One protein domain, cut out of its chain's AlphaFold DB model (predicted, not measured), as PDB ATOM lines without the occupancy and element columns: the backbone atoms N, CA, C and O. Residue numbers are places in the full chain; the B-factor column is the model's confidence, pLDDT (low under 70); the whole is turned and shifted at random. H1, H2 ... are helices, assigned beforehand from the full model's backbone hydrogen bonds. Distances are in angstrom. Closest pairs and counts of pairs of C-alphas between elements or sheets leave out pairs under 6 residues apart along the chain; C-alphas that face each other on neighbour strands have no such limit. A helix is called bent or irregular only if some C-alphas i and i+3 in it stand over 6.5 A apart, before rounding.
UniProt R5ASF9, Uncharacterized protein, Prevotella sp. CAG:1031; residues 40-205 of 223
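Overview. This is residues 40 to 205 of the 223 residues of an uncharacterized protein of Prevotella sp. CAG:1031 (UniProt R5ASF9). A long bent helix, H1, is the spine: its long arm H1b runs beside H6 and the shorter H5 in a three-helix bundle, while H2 and H3 fold back along another side of H1b. H1a turns off at one end beside H4, and H8 packs on H3. The printed part has 166 residues, eight named helices, H1 to H8 in order, and no named strand: all helix. It is compact, radius of gyration of the C-alphas 17.6 A, but elongated, 58 by 32 by 28 A.

Arrangement. H1, residues 40 to 82, was assigned as one helix by its hydrogen bonds but is bent, C-alphas 53 and 56 being 7.6 A apart; its arms are H1a, 40 to 53, and H1b, 56 to 82. H1b and H2, residues 86 to 102, form a hairpin, closest C-alphas Ala 79 and Asn 92, 5.4 A. H3, 104 to 118, touches H1b at Leu 57 and Tyr 114, closest C-alphas 6.3 A. H4, 121 to 128, touches H1a, closest C-alphas Phe 47 and Leu 126, 6.1 A. H5, 134 to 150, and H6, 158 to 182, form a hairpin, closest C-alphas Ala 139 and Ala 175, 4.3 A. H6 touches H1b at a shallow tilt of 17 degrees, opposite ways, closest C-alphas Ala 69 and Cys 165, 4.9 A. H7, 191 to 194, is close to H1b but not clearly touching; H8, 197 to 205, only just touches H3, with 3 pairs within 8 A. Not every O i to N i+4 pair is within hydrogen-bond range in H2 (11 of 13), H5 (12 of 13) and H6 (19 of 21).

Along the chain. H1a begins at C-alpha 40 (125.295, 65.004, 167.107); H8 ends at C-alpha 205 (122.344, 66.490, 143.039). H1b measures 38.9 A and H6 36.6 A.

Size, cuts and confidence. The farthest C-alphas, Gly 42 and Arg 84, are 58.5 A apart. The printed part has no cut and no long link. pLDDT is under 70 at residues 100 to 130, 132 and 185 to 205.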
ATOM      1  N   ASP A  40     123.831  64.967 167.186       75.06
ATOM      2  CA  ASP A  40     125.295  65.004 167.107       75.06
ATOM      3  C   ASP A  40     125.859  63.721 166.449       75.06
ATOM      4  O   ASP A  40     126.755  63.782 165.607       75.06
ATOM      5  N   GLU A  41     125.326  62.542 166.800       76.69
ATOM      6  CA  GLU A  41     125.702  61.258 166.187       76.69
ATOM      7  C   GLU A  41     125.286  61.171 164.709       76.69
ATOM      8  O   GLU A  41     126.065  60.705 163.875       76.69
ATOM      9  N   GLY A  42     124.087  61.651 164.363       72.25
ATOM     10  CA  GLY A  42     123.612  61.705 162.980       72.25
ATOM     11  C   GLY A  42     124.455  62.632 162.100       72.25
ATOM     12  O   GLY A  42     124.783  62.274 160.968       72.25
ATOM     13  N   GLU A  43     124.859  63.789 162.627       73.50
ATOM     14  CA  GLU A  43     125.786  64.710 161.962       73.50
ATOM     15  C   GLU A  43     127.164  64.075 161.750       73.50
ATOM     16  O   GLU A  43     127.741  64.215 160.672       73.50
ATOM     17  N   ALA A  44     127.676  63.323 162.731       76.25
ATOM     18  CA  ALA A  44     128.959  62.627 162.616       76.25
ATOM     19  C   ALA A  44     128.948  61.537 161.531       76.25
ATOM     20  O   ALA A  44     129.916  61.401 160.782       76.25
ATOM     21  N   ILE A  45     127.854  60.774 161.430       75.94
ATOM     22  CA  ILE A  45     127.676  59.762 160.378       75.94
ATOM     23  C   ILE A  45     127.621  60.436 159.006       75.94
ATOM     24  O   ILE A  45     128.302  60.000 158.078       75.94
ATOM     25  N   LEU A  46     126.859  61.527 158.884       70.88
ATOM     26  CA  LEU A  46     126.772  62.282 157.636       70.88
ATOM     27  C   LEU A  46     128.135  62.869 157.237       70.88
ATOM     28  O   LEU A  46     128.507  62.796 156.067       70.88
ATOM     29  N   PHE A  47     128.895  63.395 158.202       76.19
ATOM     30  CA  PHE A  47     130.272  63.844 157.991       76.19
ATOM     31  C   PHE A  47     131.135  62.716 157.422       76.19
ATOM     32  O   PHE A  47     131.798  62.910 156.406       76.19
ATOM     33  N   ASP A  48     131.102  61.530 158.033       77.94
ATOM     34  CA  ASP A  48     131.895  60.388 157.573       77.94
ATOM     35  C   ASP A  48     131.509  59.953 156.154       77.94
ATOM     36  O   ASP A  48     132.391  59.744 155.322       77.94
ATOM     37  N   GLU A  49     130.212  59.859 155.839       72.81
ATOM     38  CA  GLU A  49     129.742  59.531 154.486       72.81
ATOM     39  C   GLU A  49     130.215  60.555 153.448       72.81
ATOM     40  O   GLU A  49     130.682  60.183 152.365       72.81
ATOM     41  N   CYS A  50     130.127  61.843 153.785       72.31
ATOM     42  CA  CYS A  50     130.624  62.921 152.945       72.31
ATOM     43  C   CYS A  50     132.138  62.813 152.739       72.31
ATOM     44  O   CYS A  50     132.583  62.893 151.596       72.31
ATOM     45  N   MET A  51     132.910  62.564 153.802       77.00
ATOM     46  CA  MET A  51     134.362  62.376 153.734       77.00
ATOM     47  C   MET A  51     134.755  61.171 152.872       77.00
ATOM     48  O   MET A  51     135.645  61.281 152.036       77.00
ATOM     49  N   TYR A  52     134.082  60.026 153.000       75.81
ATOM     50  CA  TYR A  52     134.358  58.855 152.154       75.81
ATOM     51  C   TYR A  52     134.066  59.099 150.669       75.81
ATOM     52  O   TYR A  52     134.689  58.480 149.800       75.81
ATOM     53  N   ALA A  53     133.083  59.948 150.362       72.25
ATOM     54  CA  ALA A  53     132.758  60.321 148.990       72.25
ATOM     55  C   ALA A  53     133.748  61.351 148.423       72.25
ATOM     56  O   ALA A  53     134.079  61.297 147.241       72.25
ATOM     57  N   SER A  54     134.218  62.272 149.263       70.88
ATOM     58  CA  SER A  54     135.035  63.424 148.882       70.88
ATOM     59  C   SER A  54     136.540  63.191 148.952       70.88
ATOM     60  O   SER A  54     137.282  63.931 148.309       70.88
ATOM     61  N   TYR A  55     136.999  62.205 149.732       77.31
ATOM     62  CA  TYR A  55     138.412  62.026 150.061       77.31
ATOM     63  C   TYR A  55     139.338  62.048 148.835       77.31
ATOM     64  O   TYR A  55     140.333  62.759 148.894       77.31
ATOM     65  N   PRO A  56     139.023  61.398 147.694       72.75
ATOM     66  CA  PRO A  56     139.864  61.488 146.495       72.75
ATOM     67  C   PRO A  56     140.022  62.904 145.954       72.75
ATOM     68  O   PRO A  56     141.105  63.275 145.512       72.75
ATOM     69  N   LEU A  57     138.944  63.690 145.988       72.81
ATOM     70  CA  LEU A  57     138.938  65.068 145.506       72.81
ATOM     71  C   LEU A  57     139.764  65.950 146.441       72.81
ATOM     72  O   LEU A  57     140.567  66.747 145.971       72.81
ATOM     73  N   ILE A  58     139.615  65.762 147.756       76.94
ATOM     74  CA  ILE A  58     140.420  66.462 148.763       76.94
ATOM     75  C   ILE A  58     141.891  66.086 148.612       76.94
ATOM     76  O   ILE A  58     142.729  66.972 148.525       76.94
ATOM     77  N   ALA A  59     142.202  64.793 148.509       77.62
ATOM     78  CA  ALA A  59     143.564  64.302 148.368       77.62
ATOM     79  C   ALA A  59     144.254  64.865 147.124       77.62
ATOM     80  O   ALA A  59     145.373  65.365 147.201       77.62
ATOM     81  N   ASN A  60     143.563  64.844 145.985       74.94
ATOM     82  CA  ASN A  60     144.103  65.392 144.751       74.94
ATOM     83  C   ASN A  60     144.254  66.916 144.810       74.94
ATOM     84  O   ASN A  60     145.272  67.455 144.388       74.94
ATOM     85  N   TYR A  61     143.270  67.615 145.375       77.38
ATOM     86  CA  TYR A  61     143.351  69.058 145.555       77.38
ATOM     87  C   TYR A  61     144.513  69.454 146.476       77.38
ATOM     88  O   TYR A  61     145.269  70.367 146.156       77.38
ATOM     89  N   SER A  62     144.723  68.723 147.572       81.75
ATOM     90  CA  SER A  62     145.885  68.903 148.442       81.75
ATOM     91  C   SER A  62     147.201  68.642 147.705       81.75
ATOM     92  O   SER A  62     148.144  69.397 147.906       81.75
ATOM     93  N   ASN A  63     147.275  67.640 146.823       80.31
ATOM     94  CA  ASN A  63     148.469  67.396 146.002       80.31
ATOM     95  C   ASN A  63     148.733  68.543 145.017       80.31
ATOM     96  O   ASN A  63     149.861  69.011 144.914       80.31
ATOM     97  N   VAL A  64     147.689  69.052 144.361       80.75
ATOM     98  CA  VAL A  64     147.751  70.239 143.493       80.75
ATOM     99  C   VAL A  64     148.308  71.449 144.250       80.75
ATOM    100  O   VAL A  64     149.229  72.110 143.773       80.75
ATOM    101  N   LEU A  65     147.806  71.716 145.459       84.12
ATOM    102  CA  LEU A  65     148.315  72.803 146.302       84.12
ATOM    103  C   LEU A  65     149.761  72.552 146.756       84.12
ATOM    104  O   LEU A  65     150.548  73.492 146.840       84.12
ATOM    105  N   TYR A  66     150.126  71.299 147.027       84.94
ATOM    106  CA  TYR A  66     151.486  70.921 147.412       84.94
ATOM    107  C   TYR A  66     152.482  71.159 146.269       84.94
ATOM    108  O   TYR A  66     153.559  71.724 146.481       84.94
ATOM    109  N   GLU A  67     152.130  70.747 145.051       83.00
ATOM    110  CA  GLU A  67     152.932  70.986 143.849       83.00
ATOM    111  C   GLU A  67     153.081  72.487 143.590       83.00
ATOM    112  O   GLU A  67     154.194  72.969 143.380       83.00
ATOM    113  N   GLN A  68     151.988  73.245 143.711       84.56
ATOM    114  CA  GLN A  68     152.016  74.700 143.587       84.56
ATOM    115  C   GLN A  68     152.944  75.350 144.626       84.56
ATOM    116  O   GLN A  68     153.775  76.179 144.261       84.56
ATOM    117  N   ALA A  69     152.854  74.949 145.898       85.94
ATOM    118  CA  ALA A  69     153.738  75.442 146.954       85.94
ATOM    119  C   ALA A  69     155.213  75.112 146.674       85.94
ATOM    120  O   ALA A  69     156.086  75.942 146.906       85.94
ATOM    121  N   SER A  70     155.496  73.924 146.135       84.50
ATOM    122  CA  SER A  70     156.862  73.505 145.790       84.50
ATOM    123  C   SER A  70     157.448  74.344 144.651       84.50
ATOM    124  O   SER A  70     158.611  74.738 144.707       84.50
ATOM    125  N   ILE A  71     156.638  74.655 143.634       88.31
ATOM    126  CA  ILE A  71     157.036  75.533 142.526       88.31
ATOM    127  C   ILE A  71     157.277  76.956 143.035       88.31
ATOM    128  O   ILE A  71     158.288  77.565 142.691       88.31
ATOM    129  N   PHE A  72     156.377  77.483 143.867       88.88
ATOM    130  CA  PHE A  72     156.498  78.837 144.408       88.88
ATOM    131  C   PHE A  72     157.717  78.988 145.315       88.88
ATOM    132  O   PHE A  72     158.436  79.972 145.181       88.88
ATOM    133  N   GLU A  73     158.000  78.006 146.173       88.19
ATOM    134  CA  GLU A  73     159.216  77.988 146.992       88.19
ATOM    135  C   GLU A  73     160.476  78.012 146.123       88.19
ATOM    136  O   GLU A  73     161.363  78.836 146.340       88.19
ATOM    137  N   TYR A  74     160.544  77.139 145.114       91.69
ATOM    138  CA  TYR A  74     161.688  77.067 144.211       91.69
ATOM    139  C   TYR A  74     161.894  78.378 143.442       91.69
ATOM    140  O   TYR A  74     163.008  78.898 143.365       91.69
ATOM    141  N   ASN A  75     160.814  78.953 142.914       91.19
ATOM    142  CA  ASN A  75     160.867  80.213 142.182       91.19
ATOM    143  C   ASN A  75     161.207  81.397 143.095       91.19
ATOM    144  O   ASN A  75     161.918  82.298 142.662       91.19
ATOM    145  N   ALA A  76     160.770  81.384 144.358       88.75
ATOM    146  CA  ALA A  76     161.152  82.389 145.346       88.75
ATOM    147  C   ALA A  76     162.646  82.320 145.684       88.75
ATOM    148  O   ALA A  76     163.303  83.356 145.745       88.75
ATOM    149  N   GLN A  77     163.207  81.113 145.818       89.69
ATOM    150  CA  GLN A  77     164.648  80.921 146.003       89.69
ATOM    151  C   GLN A  77     165.448  81.429 144.795       89.69
ATOM    152  O   GLN A  77     166.463  82.101 144.971       89.69
ATOM    153  N   GLN A  78     164.982  81.156 143.570       92.62
ATOM    154  CA  GLN A  78     165.622  81.681 142.362       92.62
ATOM    155  C   GLN A  78     165.529  83.205 142.264       92.62
ATOM    156  O   GLN A  78     166.548  83.859 142.058       92.62
ATOM    157  N   ALA A  79     164.333  83.774 142.436       89.62
ATOM    158  CA  ALA A  79     164.126  85.218 142.382       89.62
ATOM    159  C   ALA A  79     164.983  85.932 143.436       89.62
ATOM    160  O   ALA A  79     165.669  86.894 143.114       89.62
ATOM    161  N   SER A  80     165.037  85.413 144.666       88.56
ATOM    162  CA  SER A  80     165.880  85.965 145.733       88.56
ATOM    163  C   SER A  80     167.372  85.954 145.376       88.56
ATOM    164  O   SER A  80     168.075  86.913 145.677       88.56
ATOM    165  N   ALA A  81     167.857  84.916 144.686       88.56
ATOM    166  CA  ALA A  81     169.251  84.838 144.247       88.56
ATOM    167  C   ALA A  81     169.582  85.772 143.065       88.56
ATOM    168  O   ALA A  81     170.750  86.109 142.860       88.56
ATOM    169  N   MET A  82     168.582  86.151 142.266       88.81
ATOM    170  CA  MET A  82     168.747  86.971 141.061       88.81
ATOM    171  C   MET A  82     168.524  88.465 141.303       88.81
ATOM    172  O   MET A  82     169.005  89.274 140.511       88.81
ATOM    173  N   SER A  83     167.816  88.828 142.371       89.19
ATOM    174  CA  SER A  83     167.356  90.193 142.614       89.19
ATOM    175  C   SER A  83     168.232  90.955 143.602       89.19
ATOM    176  O   SER A  83     168.752  90.398 144.569       89.19
ATOM    177  N   ARG A  84     168.392  92.257 143.361       87.75
ATOM    178  CA  ARG A  84     169.172  93.172 144.212       87.75
ATOM    179  C   ARG A  84     168.313  93.911 145.228       87.75
ATOM    180  O   ARG A  84     168.822  94.309 146.274       87.75
ATOM    181  N   ASP A  85     167.040  94.097 144.910       87.94
ATOM    182  CA  ASP A  85     166.045  94.757 145.743       87.94
ATOM    183  C   ASP A  85     164.676  94.065 145.629       87.94
ATOM    184  O   ASP A  85     164.506  93.066 144.920       87.94
ATOM    185  N   LEU A  86     163.710  94.569 146.400       83.75
ATOM    186  CA  LEU A  86     162.373  93.996 146.501       83.75
ATOM    187  C   LEU A  86     161.561  94.143 145.205       83.75
ATOM    188  O   LEU A  86     160.803  93.238 144.861       83.75
ATOM    189  N   ASP A  87     161.738  95.243 144.474       86.94
ATOM    190  CA  ASP A  87     161.001  95.496 143.233       86.94
ATOM    191  C   ASP A  87     161.463  94.512 142.143       86.94
ATOM    192  O   ASP A  87     160.645  93.846 141.502       86.94
ATOM    193  N   GLU A  88     162.782  94.326 142.007       88.12
ATOM    194  CA  GLU A  88     163.372  93.333 141.107       88.12
ATOM    195  C   GLU A  88     163.004  91.901 141.535       88.12
ATOM    196  O   GLU A  88     162.819  91.016 140.698       88.12
ATOM    197  N   PHE A  89     162.878  91.634 142.840       87.19
ATOM    198  CA  PHE A  89     162.380  90.350 143.346       87.19
ATOM    199  C   PHE A  89     160.949  90.077 142.894       87.19
ATOM    200  O   PHE A  89     160.688  89.012 142.329       87.19
ATOM    201  N   GLN A  90     160.034  91.021 143.109       84.44
ATOM    202  CA  GLN A  90     158.631  90.854 142.740       84.44
ATOM    203  C   GLN A  90     158.474  90.656 141.229       84.44
ATOM    204  O   GLN A  90     157.740  89.764 140.796       84.44
ATOM    205  N   GLU A  91     159.212  91.413 140.416       87.19
ATOM    206  CA  GLU A  91     159.193  91.258 138.961       87.19
ATOM    207  C   GLU A  91     159.705  89.875 138.520       87.19
ATOM    208  O   GLU A  91     159.036  89.176 137.744       87.19
ATOM    209  N   ASN A  92     160.853  89.435 139.047       88.56
ATOM    210  CA  ASN A  92     161.420  88.120 138.737       88.56
ATOM    211  C   ASN A  92     160.499  86.981 139.189       88.56
ATOM    212  O   ASN A  92     160.251  86.046 138.424       88.56
ATOM    213  N   LEU A  93     159.928  87.080 140.388       87.00
ATOM    214  CA  LEU A  93     159.001  86.092 140.931       87.00
ATOM    215  C   LEU A  93     157.733  85.976 140.074       87.00
ATOM    216  O   LEU A  93     157.312  84.866 139.735       87.00
ATOM    217  N   ILE A  94     157.143  87.106 139.670       84.50
ATOM    218  CA  ILE A  94     155.981  87.125 138.773       84.50
ATOM    219  C   ILE A  94     156.326  86.460 137.444       84.50
ATOM    220  O   ILE A  94     155.540  85.651 136.949       84.50
ATOM    221  N   ASN A  95     157.490  86.762 136.868       85.38
ATOM    222  CA  ASN A  95     157.915  86.190 135.594       85.38
ATOM    223  C   ASN A  95     158.156  84.676 135.679       85.38
ATOM    224  O   ASN A  95     157.710  83.945 134.793       85.38
ATOM    225  N   LEU A  96     158.778  84.194 136.759       87.38
ATOM    226  CA  LEU A  96     159.004  82.766 137.005       87.38
ATOM    227  C   LEU A  96     157.697  82.004 137.252       87.38
ATOM    228  O   LEU A  96     157.524  80.887 136.764       87.38
ATOM    229  N   ASN A  97     156.739  82.618 137.954       81.56
ATOM    230  CA  ASN A  97     155.436  82.011 138.212       81.56
ATOM    231  C   ASN A  97     154.459  82.162 137.031       81.56
ATOM    232  O   ASN A  97     153.519  81.373 136.918       81.56
ATOM    233  N   ARG A  98     154.663  83.119 136.112       74.81
ATOM    234  CA  ARG A  98     153.755  83.426 134.986       74.81
ATOM    235  C   ARG A  98     153.354  82.205 134.146       74.81
ATOM    236  O   ARG A  98     152.172  82.133 133.817       74.81
ATOM    237  N   PRO A  99     154.228  81.243 133.792       73.50
ATOM    238  CA  PRO A  99     153.828  80.048 133.042       73.50
ATOM    239  C   PRO A  99     152.854  79.156 133.821       73.50
ATOM    240  O   PRO A  99     151.868  78.667 133.269       73.50
ATOM    241  N   TYR A 100     153.081  79.012 135.124       66.38
ATOM    242  CA  TYR A 100     152.249  78.213 136.023       66.38
ATOM    243  C   TYR A 100     150.925  78.917 136.322       66.38
ATOM    244  O   TYR A 100     149.875  78.283 136.363       66.38
ATOM    245  N   ILE A 101     150.957  80.248 136.389       61.78
ATOM    246  CA  ILE A 101     149.775  81.094 136.495       61.78
ATOM    247  C   ILE A 101     148.974  81.079 135.189       61.78
ATOM    248  O   ILE A 101     147.766  80.956 135.257       61.78
ATOM    249  N   ASN A 102     149.584  81.187 134.004       48.91
ATOM    250  CA  ASN A 102     148.883  81.334 132.715       48.91
ATOM    251  C   ASN A 102     148.536  80.014 132.010       48.91
ATOM    252  O   ASN A 102     147.682  80.025 131.124       48.91
ATOM    253  N   SER A 103     149.056  78.870 132.474       50.69
ATOM    254  CA  SER A 103     148.408  77.561 132.247       50.69
ATOM    255  C   SER A 103     146.992  77.487 132.863       50.69
ATOM    256  O   SER A 103     146.235  76.557 132.591       50.69
ATOM    257  N   ARG A 104     146.638  78.524 133.648       43.62
ATOM    258  CA  ARG A 104     145.356  78.977 134.219       43.62
ATOM    259  C   ARG A 104     144.102  78.227 133.809       43.62
ATOM    260  O   ARG A 104     143.321  77.935 134.695       43.62
ATOM    261  N   ARG A 105     143.843  77.943 132.531       44.28
ATOM    262  CA  ARG A 105     142.579  77.291 132.153       44.28
ATOM    263  C   ARG A 105     142.414  75.911 132.778       44.28
ATOM    264  O   ARG A 105     141.318  75.638 133.248       44.28
ATOM    265  N   ASP A 106     143.475  75.119 132.878       49.88
ATOM    266  CA  ASP A 106     143.343  73.751 133.383       49.88
ATOM    267  C   ASP A 106     143.431  73.718 134.911       49.88
ATOM    268  O   ASP A 106     142.525  73.216 135.566       49.88
ATOM    269  N   TRP A 107     144.435  74.358 135.515       50.16
ATOM    270  CA  TRP A 107     144.592  74.379 136.977       50.16
ATOM    271  C   TRP A 107     143.501  75.181 137.691       50.16
ATOM    272  O   TRP A 107     143.031  74.772 138.754       50.16
ATOM    273  N   PHE A 108     143.051  76.306 137.124       46.94
ATOM    274  CA  PHE A 108     141.957  77.087 137.707       46.94
ATOM    275  C   PHE A 108     140.610  76.385 137.535       46.94
ATOM    276  O   PHE A 108     139.829  76.379 138.476       46.94
ATOM    277  N   ALA A 109     140.329  75.756 136.386       49.59
ATOM    278  CA  ALA A 109     139.092  74.988 136.221       49.59
ATOM    279  C   ALA A 109     139.056  73.780 137.166       49.59
ATOM    280  O   ALA A 109     138.082  73.603 137.893       49.59
ATOM    281  N   VAL A 110     140.155  73.026 137.236       55.62
ATOM    282  CA  VAL A 110     140.306  71.860 138.114       55.62
ATOM    283  C   VAL A 110     140.202  72.269 139.591       55.62
ATOM    284  O   VAL A 110     139.421  71.687 140.343       55.62
ATOM    285  N   SER A 111     140.899  73.327 140.018       56.75
ATOM    286  CA  SER A 111     140.780  73.847 141.390       56.75
ATOM    287  C   SER A 111     139.399  74.425 141.695       56.75
ATOM    288  O   SER A 111     138.907  74.235 142.803       56.75
ATOM    289  N   MET A 112     138.739  75.092 140.744       55.88
ATOM    290  CA  MET A 112     137.402  75.658 140.936       55.88
ATOM    291  C   MET A 112     136.335  74.564 141.056       55.88
ATOM    292  O   MET A 112     135.458  74.679 141.912       55.88
ATOM    293  N   GLU A 113     136.427  73.488 140.273       59.25
ATOM    294  CA  GLU A 113     135.546  72.320 140.386       59.25
ATOM    295  C   GLU A 113     135.716  71.607 141.735       59.25
ATOM    296  O   GLU A 113     134.725  71.343 142.425       59.25
ATOM    297  N   TYR A 114     136.960  71.377 142.175       60.72
ATOM    298  CA  TYR A 114     137.228  70.793 143.492       60.72
ATOM    299  C   TYR A 114     136.784  71.706 144.627       60.72
ATOM    300  O   TYR A 114     136.137  71.247 145.570       60.72
ATOM    301  N   ARG A 115     137.053  73.008 144.512       57.53
ATOM    302  CA  ARG A 115     136.624  74.011 145.480       57.53
ATOM    303  C   ARG A 115     135.110  74.044 145.592       57.53
ATOM    304  O   ARG A 115     134.619  73.978 146.702       57.53
ATOM    305  N   MET A 116     134.360  74.073 144.490       59.88
ATOM    306  CA  MET A 116     132.892  74.064 144.538       59.88
ATOM    307  C   MET A 116     132.332  72.842 145.273       59.88
ATOM    308  O   MET A 116     131.339  72.961 145.995       59.88
ATOM    309  N   PHE A 117     132.968  71.682 145.115       58.66
ATOM    310  CA  PHE A 117     132.586  70.466 145.823       58.66
ATOM    311  C   PHE A 117     132.901  70.565 147.330       58.66
ATOM    312  O   PHE A 117     132.023  70.364 148.171       58.66
ATOM    313  N   ILE A 118     134.131  70.961 147.661       58.28
ATOM    314  CA  ILE A 118     134.676  71.152 149.017       58.28
ATOM    315  C   ILE A 118     133.927  72.245 149.797       58.28
ATOM    316  O   ILE A 118     133.614  72.080 150.972       58.28
ATOM    317  N   THR A 119     133.607  73.364 149.154       53.66
ATOM    318  CA  THR A 119     132.924  74.521 149.750       53.66
ATOM    319  C   THR A 119     131.415  74.462 149.568       53.66
ATOM    320  O   THR A 119     130.723  75.450 149.834       53.66
ATOM    321  N   SER A 120     130.879  73.339 149.087       56.75
ATOM    322  CA  SER A 120     129.438  73.163 149.023       56.75
ATOM    323  C   SER A 120     128.838  73.367 150.421       56.75
ATOM    324  O   SER A 120     129.371  72.889 151.419       56.75
ATOM    325  N   VAL A 121     127.713  74.093 150.487       43.69
ATOM    326  CA  VAL A 121     126.981  74.465 151.723       43.69
ATOM    327  C   VAL A 121     126.843  73.341 152.782       43.69
ATOM    328  O   VAL A 121     126.898  73.641 153.970       43.69
ATOM    329  N   PRO A 122     126.686  72.058 152.417       50.78
ATOM    330  CA  PRO A 122     126.683  70.935 153.364       50.78
ATOM    331  C   PRO A 122     128.014  70.673 154.036       50.78
ATOM    332  O   PRO A 122     128.090  70.390 155.225       50.78
ATOM    333  N   TYR A 123     129.055  70.713 153.218       53.09
ATOM    334  CA  TYR A 123     130.392  70.300 153.563       53.09
ATOM    335  C   TYR A 123     131.031  71.379 154.428       53.09
ATOM    336  O   TYR A 123     131.630  71.079 155.456       53.09
ATOM    337  N   SER A 124     130.777  72.646 154.089       50.06
ATOM    338  CA  SER A 124     131.104  73.773 154.953       50.06
ATOM    339  C   SER A 124     130.342  73.709 156.279       50.06
ATOM    340  O   SER A 124     130.978  73.817 157.318       50.06
ATOM    341  N   TYR A 125     129.031  73.440 156.294       53.38
ATOM    342  CA  TYR A 125     128.272  73.315 157.549       53.38
ATOM    343  C   TYR A 125     128.820  72.208 158.468       53.38
ATOM    344  O   TYR A 125     129.068  72.451 159.648       53.38
ATOM    345  N   LEU A 126     129.098  71.025 157.909       56.59
ATOM    346  CA  LEU A 126     129.664  69.883 158.633       56.59
ATOM    347  C   LEU A 126     131.107  70.127 159.124       56.59
ATOM    348  O   LEU A 126     131.531  69.495 160.089       56.59
ATOM    349  N   CYS A 127     131.842  71.063 158.509       56.62
ATOM    350  CA  CYS A 127     133.220  71.419 158.870       56.62
ATOM    351  C   CYS A 127     133.355  72.716 159.699       56.62
ATOM    352  O   CYS A 127     134.468  73.080 160.079       56.62
ATOM    353  N   ILE A 128     132.267  73.452 159.965       53.44
ATOM    354  CA  ILE A 128     132.333  74.730 160.701       53.44
ATOM    355  C   ILE A 128     132.217  74.524 162.216       53.44
ATOM    356  O   ILE A 128     132.805  75.302 162.968       53.44
ATOM    357  N   ASN A 129     131.501  73.498 162.700       57.66
ATOM    358  CA  ASN A 129     131.426  73.247 164.147       57.66
ATOM    359  C   ASN A 129     131.041  71.808 164.566       57.66
ATOM    360  O   ASN A 129     130.123  71.631 165.373       57.66
ATOM    361  N   PRO A 130     131.710  70.757 164.062       63.00
ATOM    362  CA  PRO A 130     131.372  69.401 164.471       63.00
ATOM    363  C   PRO A 130     131.731  69.164 165.946       63.00
ATOM    364  O   PRO A 130     132.899  69.231 166.344       63.00
ATOM    365  N   LYS A 131     130.741  68.832 166.788       71.19
ATOM    366  CA  LYS A 131     131.013  68.341 168.155       71.19
ATOM    367  C   LYS A 131     131.779  67.017 168.120       71.19
ATOM    368  O   LYS A 131     132.697  66.815 168.917       71.19
ATOM    369  N   LEU A 132     131.420  66.154 167.172       68.38
ATOM    370  CA  LEU A 132     132.065  64.885 166.853       68.38
ATOM    371  C   LEU A 132     132.734  65.044 165.483       68.38
ATOM    372  O   LEU A 132     132.047  65.448 164.560       68.38
ATOM    373  N   ARG A 133     134.029  64.702 165.345       80.38
ATOM    374  CA  ARG A 133     134.894  64.903 164.144       80.38
ATOM    375  C   ARG A 133     135.712  66.209 164.074       80.38
ATOM    376  O   ARG A 133     136.099  66.676 163.006       80.38
ATOM    377  N   LYS A 134     136.046  66.790 165.235       83.12
ATOM    378  CA  LYS A 134     136.866  68.017 165.340       83.12
ATOM    379  C   LYS A 134     138.233  67.923 164.654       83.12
ATOM    380  O   LYS A 134     138.691  68.912 164.092       83.12
ATOM    381  N   LYS A 135     138.904  66.768 164.720       83.50
ATOM    382  CA  LYS A 135     140.261  66.608 164.164       83.50
ATOM    383  C   LYS A 135     140.236  66.596 162.639       83.50
ATOM    384  O   LYS A 135     141.044  67.248 161.999       83.50
ATOM    385  N   GLU A 136     139.263  65.900 162.079       85.06
ATOM    386  CA  GLU A 136     139.028  65.734 160.651       85.06
ATOM    387  C   GLU A 136     138.570  67.062 160.037       85.06
ATOM    388  O   GLU A 136     139.063  67.482 158.994       85.06
ATOM    389  N   SER A 137     137.717  67.789 160.757       80.88
ATOM    390  CA  SER A 137     137.349  69.167 160.433       80.88
ATOM    391  C   SER A 137     138.551  70.116 160.443       80.88
ATOM    392  O   SER A 137     138.688  70.957 159.557       80.88
ATOM    393  N   ALA A 138     139.450  69.982 161.425       83.50
ATOM    394  CA  ALA A 138     140.671  70.782 161.486       83.50
ATOM    395  C   ALA A 138     141.636  70.441 160.336       83.50
ATOM    396  O   ALA A 138     142.207  71.348 159.736       83.50
ATOM    397  N   ALA A 139     141.773  69.159 159.984       84.44
ATOM    398  CA  ALA A 139     142.557  68.709 158.834       84.44
ATOM    399  C   ALA A 139     142.029  69.304 157.519       84.44
ATOM    400  O   ALA A 139     142.796  69.810 156.700       84.44
ATOM    401  N   PHE A 140     140.709  69.350 157.350       80.19
ATOM    402  CA  PHE A 140     140.093  70.058 156.233       80.19
ATOM    403  C   PHE A 140     140.400  71.565 156.257       80.19
ATOM    404  O   PHE A 140     140.783  72.142 155.238       80.19
ATOM    405  N   GLY A 141     140.320  72.193 157.434       81.19
ATOM    406  CA  GLY A 141     140.686  73.597 157.635       81.19
ATOM    407  C   GLY A 141     142.113  73.927 157.181       81.19
ATOM    408  O   GLY A 141     142.316  74.965 156.554       81.19
ATOM    409  N   LYS A 142     143.081  73.024 157.394       84.88
ATOM    410  CA  LYS A 142     144.465  73.175 156.896       84.88
ATOM    411  C   LYS A 142     144.544  73.249 155.367       84.88
ATOM    412  O   LYS A 142     145.357  74.001 154.833       84.88
ATOM    413  N   THR A 143     143.679  72.522 154.655       83.38
ATOM    414  CA  THR A 143     143.621  72.559 153.180       83.38
ATOM    415  C   THR A 143     143.102  73.913 152.684       83.38
ATOM    416  O   THR A 143     143.699  74.518 151.798       83.38
ATOM    417  N   ILE A 144     142.042  74.440 153.309       82.06
ATOM    418  CA  ILE A 144     141.482  75.764 152.981       82.06
ATOM    419  C   ILE A 144     142.443  76.899 153.352       82.06
ATOM    420  O   ILE A 144     142.594  77.862 152.600       82.06
ATOM    421  N   TYR A 145     143.106  76.794 154.505       85.62
ATOM    422  CA  TYR A 145     144.166  77.719 154.903       85.62
ATOM    423  C   TYR A 145     145.267  77.774 153.837       85.62
ATOM    424  O   TYR A 145     145.593  78.855 153.355       85.62
ATOM    425  N   SER A 146     145.748  76.608 153.396       88.44
ATOM    426  CA  SER A 146     146.798  76.498 152.381       88.44
ATOM    427  C   SER A 146     146.412  77.161 151.056       88.44
ATOM    428  O   SER A 146     147.200  77.925 150.504       88.44
ATOM    429  N   GLU A 147     145.182  76.938 150.576       85.62
ATOM    430  CA  GLU A 147     144.650  77.618 149.383       85.62
ATOM    431  C   GLU A 147     144.705  79.145 149.537       85.62
ATOM    432  O   GLU A 147     145.166  79.855 148.642       85.62
ATOM    433  N   ASN A 148     144.198  79.667 150.655       84.06
ATOM    434  CA  ASN A 148     144.096  81.109 150.862       84.06
ATOM    435  C   ASN A 148     145.465  81.774 151.016       84.06
ATOM    436  O   ASN A 148     145.642  82.892 150.537       84.06
ATOM    437  N   THR A 149     146.421  81.092 151.646       86.94
ATOM    438  CA  THR A 149     147.803  81.566 151.761       86.94
ATOM    439  C   THR A 149     148.477  81.590 150.389       86.94
ATOM    440  O   THR A 149     149.009  82.624 149.995       86.94
ATOM    441  N   LEU A 150     148.360  80.513 149.599       85.25
ATOM    442  CA  LEU A 150     148.931  80.451 148.247       85.25
ATOM    443  C   LEU A 150     148.316  81.453 147.268       85.25
ATOM    444  O   LEU A 150     148.951  81.764 146.271       85.25
ATOM    445  N   LYS A 151     147.104  81.967 147.507       83.69
ATOM    446  CA  LYS A 151     146.497  83.016 146.665       83.69
ATOM    447  C   LYS A 151     147.146  84.386 146.812       83.69
ATOM    448  O   LYS A 151     146.965  85.195 145.914       83.69
ATOM    449  N   LYS A 152     147.853  84.625 147.915       83.50
ATOM    450  CA  LYS A 152     148.487  85.909 148.248       83.50
ATOM    451  C   LYS A 152     150.000  85.880 148.050       83.50
ATOM    452  O   LYS A 152     150.721  86.663 148.654       83.50
ATOM    453  N   TRP A 153     150.495  84.911 147.285       83.19
ATOM    454  CA  TRP A 153     151.926  84.679 147.088       83.19
ATOM    455  C   TRP A 153     152.659  85.904 146.519       83.19
ATOM    456  O   TRP A 153     153.835  86.088 146.800       83.19
ATOM    457  N   ASP A 154     151.966  86.731 145.737       79.69
ATOM    458  CA  ASP A 154     152.462  87.958 145.110       79.69
ATOM    459  C   ASP A 154     152.523  89.155 146.069       79.69
ATOM    460  O   ASP A 154     153.166  90.153 145.762       79.69
ATOM    461  N   GLU A 155     151.897  89.047 147.240       82.62
ATOM    462  CA  GLU A 155     151.917  90.061 148.299       82.62
ATOM    463  C   GLU A 155     153.011  89.785 149.353       82.62
ATOM    464  O   GLU A 155     153.140  90.537 150.320       82.62
ATOM    465  N   MET A 156     153.767  88.686 149.223       82.12
ATOM    466  CA  MET A 156     154.705  88.209 150.246       82.12
ATOM    467  C   MET A 156     156.164  88.558 149.941       82.12
ATOM    468  O   MET A 156     156.653  88.375 148.829       82.12
ATOM    469  N   GLU A 157     156.883  88.962 150.989       82.44
ATOM    470  CA  GLU A 157     158.345  89.081 150.995       82.44
ATOM    471  C   GLU A 157     159.032  87.719 150.757       82.44
ATOM    472  O   GLU A 157     158.465  86.687 151.137       82.44
ATOM    473  N   PRO A 158     160.270  87.684 150.225       76.94
ATOM    474  CA  PRO A 158     160.949  86.447 149.822       76.94
ATOM    475  C   PRO A 158     160.989  85.360 150.904       76.94
ATOM    476  O   PRO A 158     160.467  84.260 150.711       76.94
ATOM    477  N   ASP A 159     161.549  85.683 152.072       77.56
ATOM    478  CA  ASP A 159     161.685  84.736 153.184       77.56
ATOM    479  C   ASP A 159     160.321  84.318 153.744       77.56
ATOM    480  O   ASP A 159     160.126  83.171 154.154       77.56
ATOM    481  N   SER A 160     159.351  85.237 153.712       85.75
ATOM    482  CA  SER A 160     157.984  84.972 154.163       85.75
ATOM    483  C   SER A 160     157.275  83.997 153.228       85.75
ATOM    484  O   SER A 160     156.613  83.075 153.700       85.75
ATOM    485  N   LEU A 161     157.449  84.149 151.911       86.00
ATOM    486  CA  LEU A 161     156.885  83.246 150.912       86.00
ATOM    487  C   LEU A 161     157.506  81.848 151.002       86.00
ATOM    488  O   LEU A 161     156.778  80.855 150.968       86.00
ATOM    489  N   ILE A 162     158.831  81.756 151.153       81.06
ATOM    490  CA  ILE A 162     159.537  80.475 151.317       81.06
ATOM    491  C   ILE A 162     159.030  79.754 152.570       81.06
ATOM    492  O   ILE A 162     158.619  78.593 152.487       81.06
ATOM    493  N   HIS A 163     158.988  80.448 153.712       82.50
ATOM    494  CA  HIS A 163     158.485  79.877 154.960       82.50
ATOM    495  C   HIS A 163     157.016  79.449 154.835       82.50
ATOM    496  O   HIS A 163     156.657  78.339 155.229       82.50
ATOM    497  N   ALA A 164     156.164  80.289 154.238       84.75
ATOM    498  CA  ALA A 164     154.759  79.967 154.014       84.75
ATOM    499  C   ALA A 164     154.595  78.708 153.149       84.75
ATOM    500  O   ALA A 164     153.796  77.834 153.481       84.75
ATOM    501  N   CYS A 165     155.375  78.559 152.073       84.69
ATOM    502  CA  CYS A 165     155.330  77.366 151.224       84.69
ATOM    503  C   CYS A 165     155.756  76.099 151.982       84.69
ATOM    504  O   CYS A 165     155.135  75.044 151.826       84.69
ATOM    505  N   GLN A 166     156.776  76.186 152.837       81.50
ATOM    506  CA  GLN A 166     157.207  75.072 153.685       81.50
ATOM    507  C   GLN A 166     156.125  74.674 154.695       81.50
ATOM    508  O   GLN A 166     155.802  73.488 154.812       81.50
ATOM    509  N   GLU A 167     155.515  75.653 155.361       85.31
ATOM    510  CA  GLU A 167     154.407  75.441 156.293       85.31
ATOM    511  C   GLU A 167     153.198  74.800 155.601       85.31
ATOM    512  O   GLU A 167     152.639  73.823 156.103       85.31
ATOM    513  N   ILE A 168     152.833  75.290 154.414       82.94
ATOM    514  CA  ILE A 168     151.746  74.742 153.595       82.94
ATOM    515  C   ILE A 168     151.989  73.265 153.283       82.94
ATOM    516  O   ILE A 168     151.105  72.437 153.507       82.94
ATOM    517  N   LYS A 169     153.188  72.899 152.817       82.44
ATOM    518  CA  LYS A 169     153.527  71.498 152.515       82.44
ATOM    519  C   LYS A 169     153.375  70.592 153.740       82.44
ATOM    520  O   LYS A 169     152.864  69.473 153.613       82.44
ATOM    521  N   VAL A 170     153.772  71.065 154.925       77.62
ATOM    522  CA  VAL A 170     153.578  70.341 156.193       77.62
ATOM    523  C   VAL A 170     152.090  70.220 156.516       77.62
ATOM    524  O   VAL A 170     151.599  69.113 156.725       77.62
ATOM    525  N   CYS A 171     151.353  71.330 156.479       78.38
ATOM    526  CA  CYS A 171     149.919  71.379 156.759       78.38
ATOM    527  C   CYS A 171     149.108  70.436 155.863       78.38
ATOM    528  O   CYS A 171     148.232  69.727 156.358       78.38
ATOM    529  N   LEU A 172     149.415  70.392 154.564       82.81
ATOM    530  CA  LEU A 172     148.778  69.489 153.604       82.81
ATOM    531  C   LEU A 172     149.130  68.024 153.892       82.81
ATOM    532  O   LEU A 172     148.241  67.177 153.907       82.81
ATOM    533  N   SER A 173     150.395  67.725 154.201       74.88
ATOM    534  CA  SER A 173     150.828  66.363 154.556       74.88
ATOM    535  C   SER A 173     150.140  65.856 155.828       74.88
ATOM    536  O   SER A 173     149.668  64.719 155.884       74.88
ATOM    537  N   GLU A 174     150.032  66.708 156.849       76.44
ATOM    538  CA  GLU A 174     149.303  66.397 158.078       76.44
ATOM    539  C   GLU A 174     147.806  66.224 157.828       76.44
ATOM    540  O   GLU A 174     147.206  65.293 158.363       76.44
ATOM    541  N   ALA A 175     147.205  67.088 157.005       81.94
ATOM    542  CA  ALA A 175     145.796  66.988 156.653       81.94
ATOM    543  C   ALA A 175     145.481  65.648 155.979       81.94
ATOM    544  O   ALA A 175     144.528  64.977 156.370       81.94
ATOM    545  N   LEU A 176     146.305  65.222 155.018       83.06
ATOM    546  CA  LEU A 176     146.124  63.939 154.341       83.06
ATOM    547  C   LEU A 176     146.303  62.759 155.288       83.06
ATOM    548  O   LEU A 176     145.466  61.862 155.290       83.06
ATOM    549  N   ARG A 177     147.328  62.781 156.145       81.31
ATOM    550  CA  ARG A 177     147.525  61.746 157.168       81.31
ATOM    551  C   ARG A 177     146.306  61.621 158.083       81.31
ATOM    552  O   ARG A 177     145.842  60.515 158.348       81.31
ATOM    553  N   ASP A 178     145.790  62.746 158.568       81.94
ATOM    554  CA  ASP A 178     144.689  62.769 159.531       81.94
ATOM    555  C   ASP A 178     143.343  62.375 158.879       81.94
ATOM    556  O   ASP A 178     142.432  61.901 159.566       81.94
ATOM    557  N   LEU A 179     143.228  62.511 157.553       85.00
ATOM    558  CA  LEU A 179     142.071  62.089 156.761       85.00
ATOM    559  C   LEU A 179     142.238  60.702 156.116       85.00
ATOM    560  O   LEU A 179     141.264  60.181 155.572       85.00
ATOM    561  N   ASP A 180     143.410  60.065 156.212       84.00
ATOM    562  CA  ASP A 180     143.743  58.844 155.459       84.00
ATOM    563  C   ASP A 180     142.810  57.666 155.752       84.00
ATOM    564  O   ASP A 180     142.595  56.801 154.907       84.00
ATOM    565  N   ARG A 181     142.158  57.660 156.916       84.62
ATOM    566  CA  ARG A 181     141.144  56.650 157.249       84.62
ATOM    567  C   ARG A 181     139.958  56.611 156.276       84.62
ATOM    568  O   ARG A 181     139.240  55.618 156.244       84.62
ATOM    569  N   TYR A 182     139.719  57.696 155.536       82.88
ATOM    570  CA  TYR A 182     138.654  57.790 154.539       82.88
ATOM    571  C   TYR A 182     139.089  57.300 153.149       82.88
ATOM    572  O   TYR A 182     138.268  57.251 152.227       82.88
ATOM    573  N   ARG A 183     140.358  56.899 152.998       80.25
ATOM    574  CA  ARG A 183     140.889  56.270 151.789       80.25
ATOM    575  C   ARG A 183     140.243  54.905 151.571       80.25
ATOM    576  O   ARG A 183     140.194  54.073 152.475       80.25
ATOM    577  N   LYS A 184     139.776  54.642 150.348       72.56
ATOM    578  CA  LYS A 184     139.261  53.318 149.970       72.56
ATOM    579  C   LYS A 184     140.413  52.419 149.494       72.56
ATOM    580  O   LYS A 184     141.255  52.894 148.738       72.56
ATOM    581  N   PRO A 185     140.422  51.118 149.842       59.72
ATOM    582  CA  PRO A 185     141.500  50.190 149.470       59.72
ATOM    583  C   PRO A 185     141.748  50.061 147.959       59.72
ATOM    584  O   PRO A 185     142.882  49.868 147.542       59.72
ATOM    585  N   ASN A 186     140.695  50.204 147.146       57.00
ATOM    586  CA  ASN A 186     140.747  50.060 145.685       57.00
ATOM    587  C   ASN A 186     140.637  51.407 144.953       57.00
ATOM    588  O   ASN A 186     140.259  51.448 143.784       57.00
ATOM    589  N   GLN A 187     140.883  52.527 145.636       54.78
ATOM    590  CA  GLN A 187     141.037  53.798 144.937       54.78
ATOM    591  C   GLN A 187     142.390  53.782 144.238       54.78
ATOM    592  O   GLN A 187     143.421  53.994 144.875       54.78
ATOM    593  N   GLU A 188     142.389  53.528 142.928       48.19
ATOM    594  CA  GLU A 188     143.556  53.877 142.129       48.19
ATOM    595  C   GLU A 188     143.856  55.360 142.353       48.19
ATOM    596  O   GLU A 188     142.952  56.202 142.367       48.19
ATOM    597  N   ILE A 189     145.139  55.690 142.485       43.72
ATOM    598  CA  ILE A 189     145.628  57.072 142.579       43.72
ATOM    599  C   ILE A 189     145.165  57.902 141.358       43.72
ATOM    600  O   ILE A 189     145.178  59.124 141.415       43.72
ATOM    601  N   THR A 190     144.687  57.252 140.287       36.72
ATOM    602  CA  THR A 190     144.096  57.814 139.063       36.72
ATOM    603  C   THR A 190     142.569  57.707 138.947       36.72
ATOM    604  O   THR A 190     142.018  58.344 138.053       36.72
ATOM    605  N   ALA A 191     141.861  56.988 139.831       36.25
ATOM    606  CA  ALA A 191     140.410  56.727 139.728       36.25
ATOM    607  C   ALA A 191     139.536  58.000 139.734       36.25
ATOM    608  O   ALA A 191     138.374  57.980 139.342       36.25
ATOM    609  N   TRP A 192     140.083  59.136 140.171       39.97
ATOM    610  CA  TRP A 192     139.410  60.436 140.125       39.97
ATOM    611  C   TRP A 192     139.449  61.094 138.739       39.97
ATOM    612  O   TRP A 192     138.591  61.926 138.466       39.97
ATOM    613  N   ARG A 193     140.378  60.712 137.844       32.97
ATOM    614  CA  ARG A 193     140.369  61.153 136.430       32.97
ATOM    615  C   ARG A 193     139.121  60.662 135.694       32.97
ATOM    616  O   ARG A 193     138.753  61.216 134.666       32.97
ATOM    617  N   GLU A 194     138.476  59.636 136.240       36.75
ATOM    618  CA  GLU A 194     137.238  59.052 135.734       36.75
ATOM    619  C   GLU A 194     135.982  59.683 136.351       36.75
ATOM    620  O   GLU A 194     134.882  59.413 135.873       36.75
ATOM    621  N   ILE A 195     136.117  60.535 137.383       37.34
ATOM    622  CA  ILE A 195     135.004  61.316 137.935       37.34
ATOM    623  C   ILE A 195     134.900  62.607 137.125       37.34
ATOM    624  O   ILE A 195     135.515  63.624 137.434       37.34
ATOM    625  N   SER A 196     134.104  62.555 136.065       36.12
ATOM    626  CA  SER A 196     133.778  63.722 135.251       36.12
ATOM    627  C   SER A 196     133.110  64.832 136.087       36.12
ATOM    628  O   SER A 196     132.399  64.539 137.060       36.12
ATOM    629  N   PRO A 197     133.212  66.106 135.663       37.97
ATOM    630  CA  PRO A 197     132.493  67.227 136.283       37.97
ATOM    631  C   PRO A 197     130.982  66.968 136.429       37.97
ATOM    632  O   PRO A 197     130.337  67.399 137.387       37.97
ATOM    633  N   ASN A 198     130.415  66.178 135.511       42.72
ATOM    634  CA  ASN A 198     129.019  65.749 135.544       42.72
ATOM    635  C   ASN A 198     128.729  64.737 136.663       42.72
ATOM    636  O   ASN A 198     127.692  64.845 137.308       42.72
ATOM    637  N   GLN A 199     129.645  63.815 136.970       38.69
ATOM    638  CA  GLN A 199     129.499  62.915 138.120       38.69
ATOM    639  C   GLN A 199     129.659  63.659 139.451       38.69
ATOM    640  O   GLN A 199     128.944  63.348 140.404       38.69
ATOM    641  N   GLY A 200     130.516  64.685 139.517       39.62
ATOM    642  CA  GLY A 200     130.576  65.606 140.659       39.62
ATOM    643  C   GLY A 200     129.256  66.365 140.862       39.62
ATOM    644  O   GLY A 200     128.719  66.416 141.971       39.62
ATOM    645  N   ARG A 201     128.668  66.873 139.771       42.41
ATOM    646  CA  ARG A 201     127.334  67.494 139.764       42.41
ATOM    647  C   ARG A 201     126.225  66.516 140.161       42.41
ATOM    648  O   ARG A 201     125.319  66.904 140.895       42.41
ATOM    649  N   ASP A 202     126.289  65.262 139.724       48.53
ATOM    650  CA  ASP A 202     125.311  64.227 140.073       48.53
ATOM    651  C   ASP A 202     125.431  63.788 141.534       48.53
ATOM    652  O   ASP A 202     124.416  63.541 142.186       48.53
ATOM    653  N   LEU A 203     126.644  63.742 142.088       44.09
ATOM    654  CA  LEU A 203     126.863  63.557 143.523       44.09
ATOM    655  C   LEU A 203     126.291  64.736 144.315       44.09
ATOM    656  O   LEU A 203     125.597  64.518 145.307       44.09
ATOM    657  N   TYR A 204     126.489  65.968 143.840       44.09
ATOM    658  CA  TYR A 204     125.890  67.171 144.421       44.09
ATOM    659  C   TYR A 204     124.352  67.172 144.330       44.09
ATOM    660  O   TYR A 204     123.662  67.580 145.265       44.09
ATOM    661  N   LYS A 205     123.789  66.658 143.231       48.53
ATOM    662  CA  LYS A 205     122.344  66.490 143.039       48.53
ATOM    663  C   LYS A 205     121.770  65.417 143.966       48.53
ATOM    664  O   LYS A 205     120.834  65.716 144.697       48.53
TER     665      LYS A 205